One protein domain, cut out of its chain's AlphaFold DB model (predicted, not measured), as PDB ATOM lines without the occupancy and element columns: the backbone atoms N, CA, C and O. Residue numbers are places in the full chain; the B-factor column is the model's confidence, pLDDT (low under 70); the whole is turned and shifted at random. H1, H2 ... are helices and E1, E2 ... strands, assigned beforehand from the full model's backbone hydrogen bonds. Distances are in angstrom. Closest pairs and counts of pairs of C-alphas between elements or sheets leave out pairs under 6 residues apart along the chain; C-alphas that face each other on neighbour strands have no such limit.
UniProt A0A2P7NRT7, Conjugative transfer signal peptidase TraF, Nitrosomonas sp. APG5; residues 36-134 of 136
ATOM      1  N   THR A  36      28.354  34.860  51.169       87.19
ATOM      2  CA  THR A  36      27.694  33.574  51.407       87.19
ATOM      3  C   THR A  36      28.415  32.462  50.648       87.19
ATOM      4  O   THR A  36      28.893  32.699  49.539       87.19
ATOM      5  N   PRO A  37      28.456  31.228  51.173       85.38
ATOM      6  CA  PRO A  37      29.119  30.113  50.503       85.38
ATOM      7  C   PRO A  37      28.269  29.508  49.368       85.38
ATOM      8  O   PRO A  37      28.487  28.358  49.010       85.38
ATOM      9  N   SER A  38      27.258  30.217  48.846       84.12
ATOM     10  CA  SER A  38      26.443  29.735  47.711       84.12
ATOM     11  C   SER A  38      27.116  29.977  46.359       84.12
ATOM     12  O   SER A  38      26.837  29.270  45.398       84.12
ATOM     13  N   LEU A  39      28.020  30.949  46.303       89.75
ATOM     14  CA  LEU A  39      28.974  31.201  45.225       89.75
ATOM     15  C   LEU A  39      30.355  31.377  45.878       89.75
ATOM     16  O   LEU A  39      30.402  31.601  47.095       89.75
ATOM     17  N   PRO A  40      31.473  31.327  45.129       93.12
ATOM     18  CA  PRO A  40      32.770  31.710  45.678       93.12
ATOM     19  C   PRO A  40      32.677  33.052  46.418       93.12
ATOM     20  O   PRO A  40      32.093  34.019  45.910       93.12
ATOM     21  N   VAL A  41      33.199  33.120  47.640       94.19
ATOM     22  CA  VAL A  41      33.176  34.362  48.424       94.19
ATOM     23  C   VAL A  41      34.063  35.372  47.710       94.19
ATOM     24  O   VAL A  41      35.170  35.036  47.293       94.19
ATOM     25  N   GLY A  42      33.579  36.593  47.490       95.94
ATOM     26  CA  GLY A  42      34.287  37.480  46.577       95.94
ATOM     27  C   GLY A  42      33.569  38.747  46.168       95.94
ATOM     28  O   GLY A  42      32.418  38.994  46.528       95.94
ATOM     29  N   PHE A  43      34.272  39.538  45.366       96.38
ATOM     30  CA  PHE A  43      33.719  40.656  44.620       96.38
ATOM     31  C   PHE A  43      33.294  40.204  43.229       96.38
ATOM     32  O   PHE A  43      34.062  39.561  42.513       96.38
ATOM     33  N   TYR A  44      32.090  40.604  42.847       97.12
ATOM     34  CA  TYR A  44      31.467  40.326  41.563       97.12
ATOM     35  C   TYR A  44      31.102  41.632  40.877       97.12
ATOM     36  O   TYR A  44      30.837  42.625  41.555       97.12
ATOM     37  N   LYS A  45      31.058  41.637  39.549       97.62
ATOM     38  CA  LYS A  45      30.698  42.812  38.759       97.62
ATOM     39  C   LYS A  45      29.547  42.497  37.817       97.62
ATOM     40  O   LYS A  45      29.546  41.441  37.198       97.62
ATOM     41  N   ILE A  46      28.599  43.426  37.703       97.75
ATOM     42  CA  ILE A  46      27.577  43.387  36.654       97.75
ATOM     43  C   ILE A  46      28.235  43.595  35.296       97.75
ATOM     44  O   ILE A  46      28.959  44.574  35.094       97.75
ATOM     45  N   ILE A  47      27.907  42.706  34.370       96.94
ATOM     46  CA  ILE A  47      28.304  42.783  32.970       96.94
ATOM     47  C   ILE A  47      27.067  42.802  32.074       96.94
ATOM     48  O   ILE A  47      26.006  42.302  32.449       96.94
ATOM     49  N   ASP A  48      27.214  43.419  30.907       95.69
ATOM     50  CA  ASP A  48      26.177  43.488  29.876       95.69
ATOM     51  C   ASP A  48      26.373  42.331  28.893       95.69
ATOM     52  O   ASP A  48      26.818  42.515  27.765       95.69
ATOM     53  N   GLU A  49      26.132  41.118  29.387       95.25
ATOM     54  CA  GLU A  49      26.235  39.876  28.620       95.25
ATOM     55  C   GLU A  49      24.890  39.135  28.646       95.25
ATOM     56  O   GLU A  49      24.124  39.269  29.611       95.25
ATOM     57  N   PRO A  50      24.567  38.348  27.605       94.62
ATOM     58  CA  PRO A  50      23.345  37.560  27.579       94.62
ATOM     59  C   PRO A  50      23.362  36.459  28.648       94.62
ATOM     60  O   PRO A  50      24.407  35.950  29.059       94.62
ATOM     61  N   VAL A  51      22.170  36.051  29.091       94.50
ATOM     62  CA  VAL A  51      22.030  34.932  30.030       94.50
ATOM     63  C   VAL A  51      22.235  33.617  29.284       94.50
ATOM     64  O   VAL A  51      21.345  33.157  28.568       94.50
ATOM     65  N   GLU A  52      23.385  32.989  29.503       92.94
ATOM     66  CA  GLU A  52      23.744  31.695  28.922       92.94
ATOM     67  C   GLU A  52      24.016  30.633  29.998       92.94
ATOM     68  O   GLU A  52      24.099  30.907  31.196       92.94
ATOM     69  N   ARG A  53      24.150  29.368  29.586       91.81
ATOM     70  CA  ARG A  53      24.498  28.288  30.516       91.81
ATOM     71  C   ARG A  53      25.884  28.542  31.118       91.81
ATOM     72  O   ARG A  53      26.857  28.670  30.388       91.81
ATOM     73  N   GLY A  54      25.971  28.478  32.446       92.50
ATOM     74  CA  GLY A  54      27.234  28.572  33.182       92.50
ATOM     75  C   GLY A  54      27.603  29.985  33.630       92.50
ATOM     76  O   GLY A  54      28.620  30.146  34.296       92.50
ATOM     77  N   VAL A  55      26.784  30.992  33.316       94.75
ATOM     78  CA  VAL A  55      26.963  32.342  33.862       94.75
ATOM     79  C   VAL A  55      26.337  32.449  35.251       94.75
ATOM     80  O   VAL A  55      25.352  31.770  35.559       94.75
ATOM     81  N   TYR A  56      26.874  33.335  36.086       95.06
ATOM     82  CA  TYR A  56      26.221  33.716  37.333       95.06
ATOM     83  C   TYR A  56      25.269  34.882  37.096       95.06
ATOM     84  O   TYR A  56      25.525  35.765  36.278       95.06
ATOM     85  N   VAL A  57      24.166  34.897  37.839       95.31
ATOM     86  CA  VAL A  57      23.160  35.953  37.750       95.31
ATOM     87  C   VAL A  57      22.716  36.408  39.131       95.31
ATOM     88  O   VAL A  57      22.641  35.613  40.068       95.31
ATOM     89  N   SER A  58      22.367  37.686  39.251       93.06
ATOM     90  CA  SER A  58      21.532  38.165  40.349       93.06
ATOM     91  C   SER A  58      20.065  38.079  39.934       93.06
ATOM     92  O   SER A  58      19.720  38.424  38.802       93.06
ATOM     93  N   PHE A  59      19.187  37.647  40.838       91.50
ATOM     94  CA  PHE A  59      17.769  37.459  40.537       91.50
ATOM     95  C   PHE A  59      16.869  37.903  41.694       91.50
ATOM     96  O   PHE A  59      17.278  37.901  42.855       91.50
ATOM     97  N   CYS A  60      15.633  38.266  41.358       87.31
ATOM     98  CA  CYS A  60      14.542  38.419  42.305       87.31
ATOM     99  C   CYS A  60      13.815  37.075  42.458       87.31
ATOM    100  O   CYS A  60      13.181  36.602  41.509       87.31
ATOM    101  N   PRO A  61      13.883  36.449  43.636       76.50
ATOM    102  CA  PRO A  61      13.180  35.203  43.882       76.50
ATOM    103  C   PRO A  61      11.655  35.383  43.819       76.50
ATOM    104  O   PRO A  61      11.158  36.500  44.007       76.50
ATOM    105  N   PRO A  62      10.903  34.306  43.527       71.69
ATOM    106  CA  PRO A  62       9.445  34.358  43.549       71.69
ATOM    107  C   PRO A  62       8.964  34.684  44.973       71.69
ATOM    108  O   PRO A  62       9.519  34.192  45.948       71.69
ATOM    109  N   GLN A  63       7.950  35.541  45.102       67.88
ATOM    110  CA  GLN A  63       7.359  35.916  46.396       67.88
ATOM    111  C   GLN A  63       6.288  34.904  46.830       67.88
ATOM    112  O   GLN A  63       5.142  35.270  47.086       67.88
ATOM    113  N   ASP A  64       6.629  33.620  46.841       66.50
ATOM    114  CA  ASP A  64       5.749  32.558  47.322       66.50
ATOM    115  C   ASP A  64       6.114  32.127  48.752       66.50
ATOM    116  O   ASP A  64       7.208  32.390  49.256       66.50
ATOM    117  N   GLU A  65       5.176  31.473  49.447       56.19
ATOM    118  CA  GLU A  65       5.369  31.008  50.834       56.19
ATOM    119  C   GLU A  65       6.588  30.077  50.978       56.19
ATOM    120  O   GLU A  65       7.181  29.978  52.052       56.19
ATOM    121  N   VAL A  66       6.999  29.423  49.888       58.03
ATOM    122  CA  VAL A  66       8.183  28.558  49.823       58.03
ATOM    123  C   VAL A  66       9.471  29.373  49.960       58.03
ATOM    124  O   VAL A  66      10.381  28.944  50.673       58.03
ATOM    125  N   PHE A  67       9.543  30.561  49.354       58.06
ATOM    126  CA  PHE A  67      10.682  31.463  49.501       58.06
ATOM    127  C   PHE A  67      10.832  31.994  50.937       58.06
ATOM    128  O   PHE A  67      11.929  31.956  51.502       58.06
ATOM    129  N   GLU A  68       9.724  32.400  51.566       58.78
ATOM    130  CA  GLU A  68       9.694  32.804  52.983       58.78
ATOM    131  C   GLU A  68      10.116  31.645  53.904       58.78
ATOM    132  O   GLU A  68      10.977  31.803  54.774       58.78
ATOM    133  N   MET A  69       9.585  30.437  53.675       54.16
ATOM    134  CA  MET A  69       9.936  29.250  54.462       54.16
ATOM    135  C   MET A  69      11.405  28.835  54.317       54.16
ATOM    136  O   MET A  69      11.999  28.376  55.297       54.16
ATOM    137  N   ALA A  70      11.997  28.995  53.133       56.88
ATOM    138  CA  ALA A  70      13.383  28.619  52.887       56.88
ATOM    139  C   ALA A  70      14.402  29.639  53.423       56.88
ATOM    140  O   ALA A  70      15.478  29.239  53.864       56.88
ATOM    141  N   MET A  71      14.061  30.935  53.476       55.69
ATOM    142  CA  MET A  71      14.889  31.937  54.163       55.69
ATOM    143  C   MET A  71      14.899  31.754  55.689       55.69
ATOM    144  O   MET A  71      15.894  32.076  56.339       55.69
ATOM    145  N   MET A  72      13.809  31.246  56.278       52.06
ATOM    146  CA  MET A  72      13.669  31.131  57.736       52.06
ATOM    147  C   MET A  72      14.376  29.923  58.367       52.06
ATOM    148  O   MET A  72      14.537  29.896  59.590       52.06
ATOM    149  N   ARG A  73      14.778  28.902  57.601       50.66
ATOM    150  CA  ARG A  73      15.204  27.619  58.183       50.66
ATOM    151  C   ARG A  73      16.585  27.203  57.699       50.66
ATOM    152  O   ARG A  73      16.769  26.709  56.593       50.66
ATOM    153  N   ASN A  74      17.552  27.350  58.599       47.81
ATOM    154  CA  ASN A  74      18.828  26.650  58.535       47.81
ATOM    155  C   ASN A  74      18.543  25.138  58.441       47.81
ATOM    156  O   ASN A  74      18.129  24.542  59.429       47.81
ATOM    157  N   ILE A  75      18.733  24.565  57.249       55.84
ATOM    158  CA  ILE A  75      18.859  23.131  56.936       55.84
ATOM    159  C   ILE A  75      17.910  22.231  57.727       55.84
ATOM    160  O   ILE A  75      18.296  21.675  58.754       55.84
ATOM    161  N   ILE A  76      16.716  21.976  57.205       50.81
ATOM    162  CA  ILE A  76      15.976  20.802  57.649       50.81
ATOM    163  C   ILE A  76      15.191  20.238  56.456       50.81
ATOM    164  O   ILE A  76      14.503  20.962  55.740       50.81
ATOM    165  N   SER A  77      15.297  18.925  56.240       56.47
ATOM    166  CA  SER A  77      14.422  18.141  55.353       56.47
ATOM    167  C   SER A  77      12.952  18.173  55.788       56.47
ATOM    168  O   SER A  77      12.102  17.607  55.112       56.47
ATOM    169  N   THR A  78      12.671  18.821  56.915       53.09
ATOM    170  CA  THR A  78      11.394  18.911  57.601       53.09
ATOM    171  C   THR A  78      11.178  20.337  58.114       53.09
ATOM    172  O   THR A  78      12.114  20.985  58.552       53.09
ATOM    173  N   ASP A  79       9.973  20.884  58.057       53.47
ATOM    174  CA  ASP A  79       9.686  22.205  58.618       53.47
ATOM    175  C   ASP A  79       9.793  22.229  60.165       53.47
ATOM    176  O   ASP A  79      10.137  21.240  60.814       53.47
ATOM    177  N   GLY A  80       9.508  23.383  60.781       42.69
ATOM    178  CA  GLY A  80       9.500  23.528  62.245       42.69
ATOM    179  C   GLY A  80       8.428  22.689  62.956       42.69
ATOM    180  O   GLY A  80       8.506  22.538  64.172       42.69
ATOM    181  N   ASP A  81       7.483  22.126  62.201       60.22
ATOM    182  CA  ASP A  81       6.414  21.233  62.648       60.22
ATOM    183  C   ASP A  81       6.703  19.757  62.288       60.22
ATOM    184  O   ASP A  81       5.923  18.865  62.619       60.22
ATOM    185  N   GLY A  82       7.848  19.471  61.653       55.84
ATOM    186  CA  GLY A  82       8.269  18.129  61.265       55.84
ATOM    187  C   GLY A  82       7.727  17.619  59.921       55.84
ATOM    188  O   GLY A  82       7.892  16.430  59.648       55.84
ATOM    189  N   HIS A  83       7.109  18.448  59.074       54.56
ATOM    190  CA  HIS A  83       6.636  18.040  57.740       54.56
ATOM    191  C   HIS A  83       7.750  18.070  56.706       54.56
ATOM    192  O   HIS A  83       8.465  19.062  56.607       54.56
ATOM    193  N   GLU A  84       7.872  17.018  55.892       62.56
ATOM    194  CA  GLU A  84       8.893  16.970  54.846       62.56
ATOM    195  C   GLU A  84       8.761  18.142  53.866       62.56
ATOM    196  O   GLU A  84       7.696  18.388  53.296       62.56
ATOM    197  N   MET A  85       9.866  18.859  53.650       56.59
ATOM    198  CA  MET A  85       9.904  19.971  52.706       56.59
ATOM    199  C   MET A  85       9.826  19.423  51.270       56.59
ATOM    200  O   MET A  85      10.633  18.554  50.913       56.59
ATOM    201  N   PRO A  86       8.913  19.930  50.418       57.12
ATOM    202  CA  PRO A  86       8.755  19.445  49.054       57.12
ATOM    203  C   PRO A  86      10.064  19.609  48.277       57.12
ATOM    204  O   PRO A  86      10.532  20.716  48.031       57.12
ATOM    205  N   GLN A  87      10.670  18.487  47.893       58.75
ATOM    206  CA  GLN A  87      11.850  18.485  47.036       58.75
ATOM    207  C   GLN A  87      11.403  18.708  45.591       58.75
ATOM    208  O   GLN A  87      10.641  17.901  45.044       58.75
ATOM    209  N   TYR A  88      11.876  19.781  44.955       60.16
ATOM    210  CA  TYR A  88      11.578  20.025  43.549       60.16
ATOM    211  C   TYR A  88      12.251  18.950  42.685       60.16
ATOM    212  O   TYR A  88      13.462  18.948  42.471       60.16
ATOM    213  N   ARG A  89      11.460  17.984  42.202       63.03
ATOM    214  CA  ARG A  89      11.944  16.885  41.361       63.03
ATOM    215  C   ARG A  89      11.688  17.215  39.899       63.03
ATOM    216  O   ARG A  89      10.616  16.922  39.365       63.03
ATOM    217  N   LEU A  90      12.684  17.801  39.241       65.12
ATOM    218  CA  LEU A  90      12.688  17.908  37.784       65.12
ATOM    219  C   LEU A  90      12.698  16.497  37.201       65.12
ATOM    220  O   LEU A  90      13.698  15.787  37.264       65.12
ATOM    221  N   LYS A  91      11.557  16.076  36.651       67.19
ATOM    222  CA  LYS A  91      11.537  14.974  35.685       67.19
ATOM    223  C   LYS A  91      12.387  15.402  34.490       67.19
ATOM    224  O   LYS A  91      12.439  16.597  34.208       67.19
ATOM    225  N   GLU A  92      13.038  14.453  33.817       74.56
ATOM    226  CA  GLU A  92      13.850  14.711  32.620       74.56
ATOM    227  C   GLU A  92      13.116  15.675  31.672       74.56
ATOM    228  O   GLU A  92      12.109  15.327  31.056       74.56
ATOM    229  N   LYS A  93      13.581  16.928  31.641       81.06
ATOM    230  CA  LYS A  93      12.956  18.040  30.930       81.06
ATOM    231  C   LYS A  93      14.051  18.887  30.310       81.06
ATOM    232  O   LYS A  93      15.003  19.280  30.981       81.06
ATOM    233  N   VAL A  94      13.877  19.198  29.034       86.06
ATOM    234  CA  VAL A  94      14.633  20.251  28.362       86.06
ATOM    235  C   VAL A  94      13.941  21.577  28.667       86.06
ATOM    236  O   VAL A  94      12.721  21.679  28.520       86.06
ATOM    237  N   LEU A  95      14.705  22.559  29.148       88.81
ATOM    238  CA  LEU A  95      14.189  23.901  29.426       88.81
ATOM    239  C   LEU A  95      13.771  24.573  28.118       88.81
ATOM    240  O   LEU A  95      14.432  24.393  27.095       88.81
ATOM    241  N   ASN A  96      12.686  25.339  28.159       88.19
ATOM    242  CA  ASN A  96      12.369  26.254  27.064       88.19
ATOM    243  C   ASN A  96      13.174  27.562  27.184       88.19
ATOM    244  O   ASN A  96      13.793  27.823  28.213       88.19
ATOM    245  N   ASP A  97      13.114  28.406  26.154       85.94
ATOM    246  CA  ASP A  97      13.892  29.655  26.062       85.94
ATOM    247  C   ASP A  97      13.570  30.695  27.154       85.94
ATOM    248  O   ASP A  97      14.278  31.686  27.301       85.94
ATOM    249  N   SER A  98      12.487  30.508  27.912       85.88
ATOM    250  CA  SER A  98      12.059  31.395  29.002       85.88
ATOM    251  C   SER A  98      12.242  30.779  30.392       85.88
ATOM    252  O   SER A  98      11.891  31.419  31.384       85.88
ATOM    253  N   GLU A  99      12.773  29.557  30.474       90.62
ATOM    254  CA  GLU A  99      12.972  28.809  31.711       90.62
ATOM    255  C   GLU A  99      14.450  28.721  32.072       90.62
ATOM    256  O   GLU A  99      15.279  28.252  31.293       90.62
ATOM    257  N   TYR A 100      14.765  29.087  33.310       92.81
ATOM    258  CA  TYR A 100      16.123  29.048  33.828       92.81
ATOM    259  C   TYR A 100      16.181  28.193  35.084       92.81
ATOM    260  O   TYR A 100      15.323  28.275  35.964       92.81
ATOM    261  N   LEU A 101      17.229  27.376  35.164       91.25
ATOM    262  CA  LEU A 101      17.544  26.563  36.326       91.25
ATOM    263  C   LEU A 101      18.799  27.128  36.990       91.25
ATOM    264  O   LEU A 101      19.907  26.892  36.513       91.25
ATOM    265  N   LEU A 102      18.621  27.888  38.071       91.12
ATOM    266  CA  LEU A 102      19.749  28.424  38.831       91.12
ATOM    267  C   LEU A 102      20.291  27.355  39.767       91.12
ATOM    268  O   LEU A 102      19.549  26.820  40.581       91.12
ATOM    269  N   MET A 103      21.575  27.043  39.664       89.38
ATOM    270  CA  MET A 103      22.195  26.014  40.489       89.38
ATOM    271  C   MET A 103      23.600  26.452  40.865       89.38
ATOM    272  O   MET A 103      24.344  26.925  40.007       89.38
ATOM    273  N   SER A 104      23.955  26.306  42.140       86.81
ATOM    274  CA  SER A 104      25.342  26.492  42.554       86.81
ATOM    275  C   SER A 104      26.174  25.297  42.116       86.81
ATOM    276  O   SER A 104      25.760  24.146  42.257       86.81
ATOM    277  N   ASP A 105      27.378  25.576  41.647       85.75
ATOM    278  CA  ASP A 105      28.404  24.590  41.335       85.75
ATOM    279  C   ASP A 105      29.389  24.356  42.492       85.75
ATOM    280  O   ASP A 105      30.172  23.409  42.445       85.75
ATOM    281  N   VAL A 106      29.336  25.178  43.547       85.44
ATOM    282  CA  VAL A 106      30.320  25.154  44.643       85.44
ATOM    283  C   VAL A 106      29.810  24.526  45.935       85.44
ATOM    284  O   VAL A 106      30.590  23.911  46.659       85.44
ATOM    285  N   ASN A 107      28.518  24.657  46.253       81.12
ATOM    286  CA  ASN A 107      27.998  24.219  47.548       81.12
ATOM    287  C   ASN A 107      26.702  23.407  47.416       81.12
ATOM    288  O   ASN A 107      25.676  23.944  46.979       81.12
ATOM    289  N   PRO A 108      26.691  22.136  47.867       78.19
ATOM    290  CA  PRO A 108      25.501  21.295  47.815       78.19
ATOM    291  C   PRO A 108      24.369  21.786  48.728       78.19
ATOM    292  O   PRO A 108      23.243  21.352  48.544       78.19
ATOM    293  N   ASN A 109      24.621  22.704  49.657       73.88
ATOM    294  CA  ASN A 109      23.605  23.309  50.524       73.88
ATOM    295  C   ASN A 109      23.309  24.774  50.154       73.88
ATOM    296  O   ASN A 109      22.770  25.519  50.969       73.88
ATOM    297  N   SER A 110      23.721  25.218  48.965       78.88
ATOM    298  CA  SER A 110      23.363  26.541  48.447       78.88
ATOM    299  C   SER A 110      21.858  26.671  48.237       78.88
ATOM    300  O   SER A 110      21.181  25.719  47.856       78.88
ATOM    301  N   PHE A 111      21.344  27.877  48.454       76.88
ATOM    302  CA  PHE A 111      19.952  28.184  48.169       76.88
ATOM    303  C   PHE A 111      19.765  28.427  46.665       76.88
ATOM    304  O   PHE A 111      20.076  29.503  46.156       76.88
ATOM    305  N   ASP A 112      19.296  27.406  45.953       83.00
ATOM    306  CA  ASP A 112      19.160  27.411  44.495       83.00
ATOM    307  C   ASP A 112      17.860  26.726  44.013       83.00
ATOM    308  O   ASP A 112      16.948  26.456  44.800       83.00
ATOM    309  N   ALA A 113      17.744  26.450  42.711       83.62
ATOM    310  CA  ALA A 113      16.533  25.911  42.094       83.62
ATOM    311  C   ALA A 113      16.094  24.541  42.634       83.62
ATOM    312  O   ALA A 113      14.975  24.110  42.362       83.62
ATOM    313  N   ARG A 114      16.916  23.848  43.432       78.38
ATOM    314  CA  ARG A 114      16.465  22.656  44.171       78.38
ATOM    315  C   ARG A 114      15.368  22.984  45.188       78.38
ATOM    316  O   ARG A 114      14.565  22.108  45.506       78.38
ATOM    317  N   TYR A 115      15.317  24.233  45.652       73.00
ATOM    318  CA  TYR A 115      14.337  24.734  46.615       73.00
ATOM    319  C   TYR A 115      13.163  25.437  45.933       73.00
ATOM    320  O   TYR A 115      12.014  25.106  46.205       73.00
ATOM    321  N   PHE A 116      13.446  26.398  45.049       75.94
ATOM    322  CA  PHE A 116      12.420  27.261  44.442       75.94
ATOM    323  C   PHE A 116      12.049  26.884  42.999       75.94
ATOM    324  O   PHE A 116      11.156  27.488  42.411       75.94
ATOM    325  N   GLY A 117      12.703  25.881  42.413       80.94
ATOM    326  CA  GLY A 117      12.424  25.423  41.056       80.94
ATOM    327  C   GLY A 117      12.899  26.374  39.957       80.94
ATOM    328  O   GLY A 117      13.865  27.121  40.112       80.94
ATOM    329  N   LEU A 118      12.249  26.280  38.796       87.44
ATOM    330  CA  LEU A 118      12.572  27.095  37.624       87.44
ATOM    331  C   LEU A 118      12.156  28.551  37.835       87.44
ATOM    332  O   LEU A 118      11.093  28.817  38.391       87.44
ATOM    333  N   ILE A 119      12.954  29.476  37.306       89.06
ATOM    334  CA  ILE A 119      12.618  30.903  37.266       89.06
ATOM    335  C   ILE A 119      12.405  31.373  35.826       89.06
ATOM    336  O   ILE A 119      12.924  30.778  34.876       89.06
ATOM    337  N   ALA A 120      11.666  32.468  35.672       91.38
ATOM    338  CA  ALA A 120      11.487  33.146  34.392       91.38
ATOM    339  C   ALA A 120      12.609  34.162  34.126       91.38
ATOM    340  O   ALA A 120      13.180  34.723  35.062       91.38
ATOM    341  N   HIS A 121      12.846  34.498  32.851       91.94
ATOM    342  CA  HIS A 121      13.795  35.558  32.470       91.94
ATOM    343  C   HIS A 121      13.547  36.875  33.226       91.94
ATOM    344  O   HIS A 121      14.484  37.526  33.669       91.94
ATOM    345  N   ALA A 122      12.276  37.239  33.435       91.56
ATOM    346  CA  ALA A 122      11.877  38.472  34.121       91.56
ATOM    347  C   ALA A 122      12.338  38.561  35.588       91.56
ATOM    348  O   ALA A 122      12.318  39.641  36.173       91.56
ATOM    349  N   GLN A 123      12.726  37.437  36.194       92.38
ATOM    350  CA  GLN A 123      13.278  37.399  37.545       92.38
ATOM    351  C   GLN A 123      14.784  37.661  37.560       92.38
ATOM    352  O   GLN A 123      15.324  38.000  38.610       92.38
ATOM    353  N   ILE A 124      15.474  37.519  36.428       94.06
ATOM    354  CA  ILE A 124      16.905  37.795  36.319       94.06
ATOM    355  C   ILE A 124      17.106  39.305  36.231       94.06
ATOM    356  O   ILE A 124      16.513  39.981  35.396       94.06
ATOM    357  N   GLN A 125      17.949  39.837  37.112       94.56
ATOM    358  CA  GLN A 125      18.275  41.259  37.140       94.56
ATOM    359  C   GLN A 125      19.520  41.557  36.307       94.56
ATOM    360  O   GLN A 125      19.500  42.468  35.486       94.56
ATOM    361  N   HIS A 126      20.600  40.800  36.526       96.19
ATOM    362  CA  HIS A 126      21.900  41.042  35.900       96.19
ATOM    363  C   HIS A 126      22.703  39.750  35.758       96.19
ATOM    364  O   HIS A 126      22.622  38.882  36.629       96.19
ATOM    365  N   VAL A 127      23.541  39.671  34.722       97.06
ATOM    366  CA  VAL A 127      24.667  38.728  34.666       97.06
ATOM    367  C   VAL A 127      25.825  39.306  35.479       97.06
ATOM    368  O   VAL A 127      26.078  40.514  35.448       97.06
ATOM    369  N   VAL A 128      26.504  38.451  36.243       96.69
ATOM    370  CA  VAL A 128      27.640  38.841  37.080       96.69
ATOM    371  C   VAL A 128      28.836  37.923  36.866       96.69
ATOM    372  O   VAL A 128      28.685  36.715  36.702       96.69
ATOM    373  N   GLU A 129      30.037  38.486  36.935       96.25
ATOM    374  CA  GLU A 129      31.295  37.732  36.889       96.25
ATOM    375  C   GLU A 129      32.140  37.977  38.146       96.25
ATOM    376  O   GLU A 129      32.083  39.072  38.722       96.25
ATOM    377  N   PRO A 130      32.931  36.988  38.599       95.75
ATOM    378  CA  PRO A 130      33.873  37.190  39.689       95.75
ATOM    379  C   PRO A 130      35.020  38.108  39.247       95.75
ATOM    380  O   PRO A 130      35.747  37.816  38.304       95.75
ATOM    381  N   VAL A 131      35.231  39.196  39.985       95.81
ATOM    382  CA  VAL A 131      36.408  40.070  39.839       95.81
ATOM    383  C   VAL A 131      37.556  39.552  40.699       95.81
ATOM    384  O   VAL A 131      38.716  39.568  40.292       95.81
ATOM    385  N   PHE A 132      37.230  39.117  41.917       96.00
ATOM    386  CA  PHE A 132      38.191  38.579  42.872       96.00
ATOM    387  C   PHE A 132      37.477  37.702  43.898       96.00
ATOM    388  O   PHE A 132      36.579  38.184  44.590       96.00
ATOM    389  N   THR A 133      37.880  36.440  44.025       95.12
ATOM    390  CA  THR A 133      37.264  35.460  44.931       95.12
ATOM    391  C   THR A 133      38.305  34.800  45.833       95.12
ATOM    392  O   THR A 133      39.499  34.786  45.530       95.12
ATOM    393  N   TRP A 134      37.860  34.290  46.979       93.75
ATOM    394  CA  TRP A 134      38.692  33.605  47.965       93.75
ATOM    395  C   TRP A 134      37.892  32.565  48.751       93.75
ATOM    396  O   TRP A 134      36.664  32.609  48.801       93.75
TER     397      TRP A 134
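Overview. This is residues 36 to 134 of the 136 residues of the protein "Conjugative transfer signal peptidase TraF" of Nitrosomonas sp. APG5 (UniProt A0A2P7NRT7). With little regular structure, the domain has a strongly twisted antiparallel sheet, order E1 - E3 - E2, at one end and two short touching helices, H1 and H2, off the sheet. Residues 73 to 112, without a named element, loop between the helices. The 99 printed residues, 34 in named elements, run E1 E2 H1 H2 E3, class mixed; the whole is compact, radius of gyration of the C-alphas 14.6 A, spanning 44 by 34 by 24 A.

Arrangement. Inner strand E3, residues 124 to 134, bends by 70 degrees at residue 131. It is antiparallel to E1, residues 41 to 47 (N 43 to O 132, 2.8 A), and to E2, residues 56 to 59 (N 58 to O 126, 2.9 A). H1, residues 65 to 72, and H2, residues 113 to 116, touch, closest at C-alphas of Phe 67 and Phe 116, 6.8 A; neither is on the sheet. Every O i to N i+4 pair in H1 is within hydrogen-bond range; H2 is too short for one.

Along the chain. E1 starts at C-alpha 41 (33.176, 34.362, 48.424) and is 18.3 A long; E2 is 9.8 A, H1 10.8 A, H2 4.9 A. E3, 25.1 A, ends at C-alpha 134 (38.692, 33.605, 47.965).

Size, cuts and confidence. The C-alphas farthest apart, Asp 48 and Asp 81, are 44.3 A apart. The printed part has no cut; the H1 to H2 link is long. Residues 63 to 91 have pLDDT under 70.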